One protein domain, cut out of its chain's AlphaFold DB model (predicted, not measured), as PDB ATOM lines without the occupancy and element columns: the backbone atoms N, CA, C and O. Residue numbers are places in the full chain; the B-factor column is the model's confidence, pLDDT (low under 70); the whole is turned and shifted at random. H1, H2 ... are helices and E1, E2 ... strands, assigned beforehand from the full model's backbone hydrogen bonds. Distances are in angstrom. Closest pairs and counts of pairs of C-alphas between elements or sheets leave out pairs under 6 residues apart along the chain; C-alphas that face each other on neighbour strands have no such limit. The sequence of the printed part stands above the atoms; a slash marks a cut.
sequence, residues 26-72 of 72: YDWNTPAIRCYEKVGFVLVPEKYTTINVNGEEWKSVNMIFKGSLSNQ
ATOM      1  N   TYR A  26      20.781  32.014 -35.398       96.06
ATOM      2  CA  TYR A  26      21.143  31.103 -34.317       96.06
ATOM      3  C   TYR A  26      19.904  30.424 -33.734       96.06
ATOM      4  O   TYR A  26      18.882  31.076 -33.510       96.06
ATOM      5  N   ASP A  27      20.004  29.127 -33.472       95.19
ATOM      6  CA  ASP A  27      18.906  28.297 -32.967       95.19
ATOM      7  C   ASP A  27      18.358  28.773 -31.612       95.19
ATOM      8  O   ASP A  27      17.150  28.716 -31.367       95.19
ATOM      9  N   TRP A  28      19.216  29.346 -30.769       95.00
ATOM     10  CA  TRP A  28      18.842  29.960 -29.496       95.00
ATOM     11  C   TRP A  28      18.137  31.319 -29.637       95.00
ATOM     12  O   TRP A  28      17.509  31.792 -28.687       95.00
ATOM     13  N   ASN A  29      18.177  31.969 -30.808       95.00
ATOM     14  CA  ASN A  29      17.521  33.262 -31.033       95.00
ATOM     15  C   ASN A  29      16.040  33.088 -31.415       95.00
ATOM     16  O   ASN A  29      15.567  33.534 -32.466       95.00
ATOM     17  N   THR A  30      15.282  32.451 -30.519       95.19
ATOM     18  CA  THR A  30      13.840  32.209 -30.670       95.19
ATOM     19  C   THR A  30      13.027  33.480 -30.972       95.19
ATOM     20  O   THR A  30      12.099  33.398 -31.782       95.19
ATOM     21  N   PRO A  31      13.329  34.666 -30.393       94.56
ATOM     22  CA  PRO A  31      12.618  35.892 -30.748       94.56
ATOM     23  C   PRO A  31      12.764  36.271 -32.227       94.56
ATOM     24  O   PRO A  31      11.766  36.616 -32.858       94.56
ATOM     25  N   ALA A  32      13.972  36.173 -32.795       92.25
ATOM     26  CA  ALA A  32      14.196  36.471 -34.209       92.25
ATOM     27  C   ALA A  32      13.506  35.447 -35.116       92.25
ATOM     28  O   ALA A  32      12.821  35.844 -36.056       92.25
ATOM     29  N   ILE A  33      13.598  34.154 -34.781       94.31
ATOM     30  CA  ILE A  33      12.910  33.074 -35.507       94.31
ATOM     31  C   ILE A  33      11.409  33.377 -35.624       94.31
ATOM     32  O   ILE A  33      10.877  33.430 -36.731       94.31
ATOM     33  N   ARG A  34      10.748  33.713 -34.509       93.81
ATOM     34  CA  ARG A  34       9.319  34.079 -34.500       93.81
ATOM     35  C   ARG A  34       9.009  35.321 -35.333       93.81
ATOM     36  O   ARG A  34       7.927  35.430 -35.908       93.81
ATOM     37  N   CYS A  35       9.920  36.294 -35.378       92.25
ATOM     38  CA  CYS A  35       9.769  37.459 -36.250       92.25
ATOM     39  C   CYS A  35       9.812  37.051 -37.729       92.25
ATOM     40  O   CYS A  35       8.956  37.498 -38.489       92.25
ATOM     41  N   TYR A  36      10.744  36.183 -38.124       92.81
ATOM     42  CA  TYR A  36      10.860  35.702 -39.503       92.81
ATOM     43  C   TYR A  36       9.669  34.826 -39.913       92.81
ATOM     44  O   TYR A  36       9.135  34.995 -41.011       92.81
ATOM     45  N   GLU A  37       9.173  33.968 -39.020       93.69
ATOM     46  CA  GLU A  37       7.953  33.172 -39.243       93.69
ATOM     47  C   GLU A  37       6.740  34.067 -39.544       93.69
ATOM     48  O   GLU A  37       6.008  33.823 -40.500       93.69
ATOM     49  N   LYS A  38       6.566  35.177 -38.808       91.62
ATOM     50  CA  LYS A  38       5.497  36.172 -39.065       91.62
ATOM     51  C   LYS A  38       5.628  36.893 -40.412       91.62
ATOM     52  O   LYS A  38       4.668  37.521 -40.874       91.62
ATOM     53  N   VAL A  39       6.817  36.884 -41.008       89.94
ATOM     54  CA  VAL A  39       7.058  37.404 -42.360       89.94
ATOM     55  C   VAL A  39       6.742  36.349 -43.423       89.94
ATOM     56  O   VAL A  39       6.401  36.724 -44.539       89.94
ATOM     57  N   GLY A  40       6.772  35.062 -43.069       92.19
ATOM     58  CA  GLY A  40       6.534  33.936 -43.976       92.19
ATOM     59  C   GLY A  40       7.778  33.091 -44.252       92.19
ATOM     60  O   GLY A  40       7.759  32.262 -45.158       92.19
ATOM     61  N   PHE A  41       8.873  33.297 -43.511       94.69
ATOM     62  CA  PHE A  41      10.022  32.397 -43.580       94.69
ATOM     63  C   PHE A  41       9.702  31.067 -42.905       94.69
ATOM     64  O   PHE A  41       9.054  31.025 -41.860       94.69
ATOM     65  N   VAL A  42      10.234  29.990 -43.470       96.25
ATOM     66  CA  VAL A  42      10.137  28.635 -42.930       96.25
ATOM     67  C   VAL A  42      11.535  28.135 -42.598       96.25
ATOM     68  O   VAL A  42      12.466  28.310 -43.381       96.25
ATOM     69  N   LEU A  43      11.683  27.524 -41.426       96.56
ATOM     70  CA  LEU A  43      12.949  26.970 -40.958       96.56
ATOM     71  C   LEU A  43      13.300  25.697 -41.739       96.56
ATOM     72  O   LEU A  43      12.445  24.841 -41.959       96.56
ATOM     73  N   VAL A  44      14.564  25.567 -42.141       96.38
ATOM     74  CA  VAL A  44      15.100  24.389 -42.835       96.38
ATOM     75  C   VAL A  44      16.079  23.689 -41.889       96.38
ATOM     76  O   VAL A  44      17.270  23.999 -41.896       96.38
ATOM     77  N   PRO A  45      15.603  22.764 -41.034       87.62
ATOM     78  CA  PRO A  45      16.403  22.206 -39.941       87.62
ATOM     79  C   PRO A  45      17.602  21.380 -40.421       87.62
ATOM     80  O   PRO A  45      18.576  21.233 -39.685       87.62
ATOM     81  N   GLU A  46      17.550  20.874 -41.653       94.06
ATOM     82  CA  GLU A  46      18.633  20.117 -42.292       94.06
ATOM     83  C   GLU A  46      19.754  21.017 -42.834       94.06
ATOM     84  O   GLU A  46      20.870  20.550 -43.050       94.06
ATOM     85  N   LYS A  47      19.490  22.317 -43.021       95.88
ATOM     86  CA  LYS A  47      20.459  23.289 -43.532       95.88
ATOM     87  C   LYS A  47      20.933  24.172 -42.385       95.88
ATOM     88  O   LYS A  47      20.307  25.175 -42.042       95.88
ATOM     89  N   TYR A  48      22.051  23.786 -41.785       96.75
ATOM     90  CA  TYR A  48      22.656  24.513 -40.677       96.75
ATOM     91  C   TYR A  48      24.179  24.520 -40.770       96.75
ATOM     92  O   TYR A  48      24.789  23.737 -41.494       96.75
ATOM     93  N   THR A  49      24.785  25.428 -40.017       96.25
ATOM     94  CA  THR A  49      26.232  25.500 -39.800       96.25
ATOM     95  C   THR A  49      26.498  25.591 -38.307       96.25
ATOM     96  O   THR A  49      25.653  26.088 -37.559       96.25
ATOM     97  N   THR A  50      27.651  25.105 -37.867       96.81
ATOM     98  CA  THR A  50      28.123  25.276 -36.493       96.81
ATOM     99  C   THR A  50      29.434  26.048 -36.495       96.81
ATOM    100  O   THR A  50      30.261  25.895 -37.395       96.81
ATOM    101  N   ILE A  51      29.606  26.918 -35.505       95.62
ATOM    102  CA  ILE A  51      30.856  27.643 -35.263       95.62
ATOM    103  C   ILE A  51      31.218  27.533 -33.785       95.62
ATOM    104  O   ILE A  51      30.330  27.453 -32.940       95.62
ATOM    105  N   ASN A  52      32.511  27.549 -33.464       96.06
ATOM    106  CA  ASN A  52      32.960  27.636 -32.078       96.06
ATOM    107  C   ASN A  52      33.215  29.102 -31.708       96.06
ATOM    108  O   ASN A  52      34.000  29.782 -32.372       96.06
ATOM    109  N   VAL A  53      32.553  29.582 -30.660       92.94
ATOM    110  CA  VAL A  53      32.703  30.937 -30.125       92.94
ATOM    111  C   VAL A  53      33.011  30.811 -28.640       92.94
ATOM    112  O   VAL A  53      32.178  30.362 -27.864       92.94
ATOM    113  N   ASN A  54      34.223  31.197 -28.233       94.12
ATOM    114  CA  ASN A  54      34.669  31.141 -26.834       94.12
ATOM    115  C   ASN A  54      34.527  29.753 -26.172       94.12
ATOM    116  O   ASN A  54      34.267  29.661 -24.976       94.12
ATOM    117  N   GLY A  55      34.702  28.671 -26.935       94.88
ATOM    118  CA  GLY A  55      34.554  27.302 -26.435       94.88
ATOM    119  C   GLY A  55      33.121  26.766 -26.485       94.88
ATOM    120  O   GLY A  55      32.932  25.569 -26.287       94.88
ATOM    121  N   GLU A  56      32.135  27.599 -26.816       93.69
ATOM    122  CA  GLU A  56      30.751  27.182 -27.031       93.69
ATOM    123  C   GLU A  56      30.493  26.899 -28.512       93.69
ATOM    124  O   GLU A  56      30.941  27.633 -29.394       93.69
ATOM    125  N   GLU A  57      29.746  25.836 -28.800       96.44
ATOM    126  CA  GLU A  57      29.267  25.565 -30.151       96.44
ATOM    127  C   GLU A  57      27.968  26.331 -30.400       96.44
ATOM    128  O   GLU A  57      26.975  26.153 -29.694       96.44
ATOM    129  N   TRP A  58      27.968  27.195 -31.411       96.50
ATOM    130  CA  TRP A  58      26.786  27.929 -31.841       96.50
ATOM    131  C   TRP A  58      26.279  27.352 -33.151       96.50
ATOM    132  O   TRP A  58      27.000  27.322 -34.152       96.50
ATOM    133  N   LYS A  59      25.011  26.944 -33.158       96.50
ATOM    134  CA  LYS A  59      24.338  26.413 -34.337       96.50
ATOM    135  C   LYS A  59      23.511  27.504 -35.003       96.50
ATOM    136  O   LYS A  59      22.601  28.076 -34.409       96.50
ATOM    137  N   SER A  60      23.807  27.777 -36.266       96.25
ATOM    138  CA  SER A  60      23.013  28.657 -37.114       96.25
ATOM    139  C   SER A  60      22.177  27.829 -38.080       96.25
ATOM    140  O   SER A  60      22.727  27.110 -38.912       96.25
ATOM    141  N   VAL A  61      20.857  27.962 -38.004       96.94
ATOM    142  CA  VAL A  61      19.884  27.300 -38.879       96.94
ATOM    143  C   VAL A  61      19.425  28.239 -39.989       96.94
ATOM    144  O   VAL A  61      19.335  29.453 -39.800       96.94
ATOM    145  N   ASN A  62      19.151  27.681 -41.162       97.56
ATOM    146  CA  ASN A  62      18.659  28.435 -42.303       97.56
ATOM    147  C   ASN A  62      17.134  28.600 -42.243       97.56
ATOM    148  O   ASN A  62      16.411  27.701 -41.806       97.56
ATOM    149  N   MET A  63      16.642  29.740 -42.720       96.50
ATOM    150  CA  MET A  63      15.224  29.973 -42.966       96.50
ATOM    151  C   MET A  63      15.022  30.526 -44.374       96.50
ATOM    152  O   MET A  63      15.804  31.361 -44.834       96.50
ATOM    153  N   ILE A  64      13.952  30.095 -45.041       95.44
ATOM    154  CA  ILE A  64      13.658  30.436 -46.438       95.44
ATOM    155  C   ILE A  64      12.263  31.039 -46.555       95.44
ATOM    156  O   ILE A  64      11.283  30.461 -46.085       95.44
ATOM    157  N   PHE A  65      12.166  32.170 -47.243       93.38
ATOM    158  CA  PHE A  65      10.926  32.712 -47.780       93.38
ATOM    159  C   PHE A  65      10.850  32.364 -49.268       93.38
ATOM    160  O   PHE A  65      11.774  32.676 -50.021       93.38
ATOM    161  N   LYS A  66       9.759  31.733 -49.712       90.94
ATOM    162  CA  LYS A  66       9.519  31.444 -51.134       90.94
ATOM    163  C   LYS A  66       8.559  32.481 -51.710       90.94
ATOM    164  O   LYS A  66       7.475  32.693 -51.174       90.94
ATOM    165  N   GLY A  67       8.971  33.123 -52.798       72.56
ATOM    166  CA  GLY A  67       8.202  34.132 -53.510       72.56
ATOM    167  C   GLY A  67       6.996  33.531 -54.220       72.56
ATOM    168  O   GLY A  67       7.068  33.188 -55.391       72.56
ATOM    169  N   SER A  68       5.870  33.444 -53.520       60.94
ATOM    170  CA  SER A  68       4.557  33.557 -54.150       60.94
ATOM    171  C   SER A  68       3.685  34.439 -53.267       60.94
ATOM    172  O   SER A  68       2.948  33.957 -52.405       60.94
ATOM    173  N   LEU A  69       3.780  35.752 -53.460       55.56
ATOM    174  CA  LEU A  69       2.703  36.633 -53.030       55.56
ATOM    175  C   LEU A  69       1.574  36.408 -54.036       55.56
ATOM    176  O   LEU A  69       1.610  36.934 -55.145       55.56
ATOM    177  N   SER A  70       0.611  35.548 -53.700       42.31
ATOM    178  CA  SER A  70      -0.672  35.567 -54.397       42.31
ATOM    179  C   SER A  70      -1.223  36.979 -54.244       42.31
ATOM    180  O   SER A  70      -1.411  37.415 -53.108       42.31
ATOM    181  N   ASN A  71      -1.411  37.683 -55.365       37.06
ATOM    182  CA  ASN A  71      -2.081  38.981 -55.409       37.06
ATOM    183  C   ASN A  71      -3.377  38.874 -54.594       37.06
ATOM    184  O   ASN A  71      -4.297  38.163 -55.005       37.06
ATOM    185  N   GLN A  72      -3.392  39.502 -53.421       36.22
ATOM    186  CA  GLN A  72      -4.607  39.760 -52.661       36.22
ATOM    187  C   GLN A  72      -5.136  41.125 -53.073       36.22
ATOM    188  O   GLN A  72      -4.300  42.048 -53.203       36.22
TER     189      GLN A  72
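AT A GLANCE: This is residues 26 to 72 of the 72 residues of the protein "Acetyltransferase (GNAT) family protein" of Filimonas lacunae (UniProt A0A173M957). A long two-stranded hairpin, E1 and E2, makes the backbone of this thin, loose model, and one short helix, H1, packs beside the end of the hairpin away from its turn. The turn end of the hairpin, residues 52 to 57, sticks out at one end of the long axis; E2 and the tail of residues 67 to 72 after it lead to the other end. The printed part has 47 residues with one named helix and two named strands, in the order H1, E1, E2, and the two strands form an antiparallel sheet; the class is mixed, helices and strands. The whole is loose, with a radius of gyration of the C-alphas of 13.4 A, and the C-alphas span 49 by 20 by 11 A.

HOW THE PARTS SIT: H1, residues 30 to 39, comes first. A tight link of 2 residues leads from it to E1, residues 42 to 53. The closest C-alphas of H1 and E1 are those of Tyr 36 and Val 42, 7.9 A apart. E1 bends by 76 degrees at residue 46. A second tight link of 2 residues leads to E2, residues 56 to 66, and E1 and E2 form a hairpin. These two strands are antiparallel, with 153 degrees between their directions. Near the turn, N 53 and O 56 are within hydrogen-bond range at 2.8 A; before the bend, N 42 and O 64 are within range at 2.9 A. C-alphas 44 and 62 face each other at 5.4 A, and C-alphas 47 and 62 at 5.6 A, on the two sides of the bend. The closest C-alphas of H1 and E2 are those of Tyr 36 and Met 63, 8.0 A apart. In H1, every O i to N i+4 pair is within hydrogen-bond range.

IN THESE COORDINATES: H1 begins at C-alpha 30, (13.840, 32.209, -30.670), and measures 14.5 A from first to last C-alpha. E1 begins at C-alpha 42, (10.137, 28.635, -42.930), and measures 26.0 A. E2 measures 32.4 A and ends at C-alpha 66, (9.519, 31.444, -51.134).

THE WHOLE: The two C-alphas farthest apart are those of Gly 55 and Gln 72, 48.8 A. The C-alphas of Tyr 26 and Gln 72, first and last of the printed part, are 32.8 A apart. The printed part has no cut, and both links are tight. Residue 72 is the chain's last. The mean pLDDT of the printed part is 89.0; residues 68 to 72 are under 70.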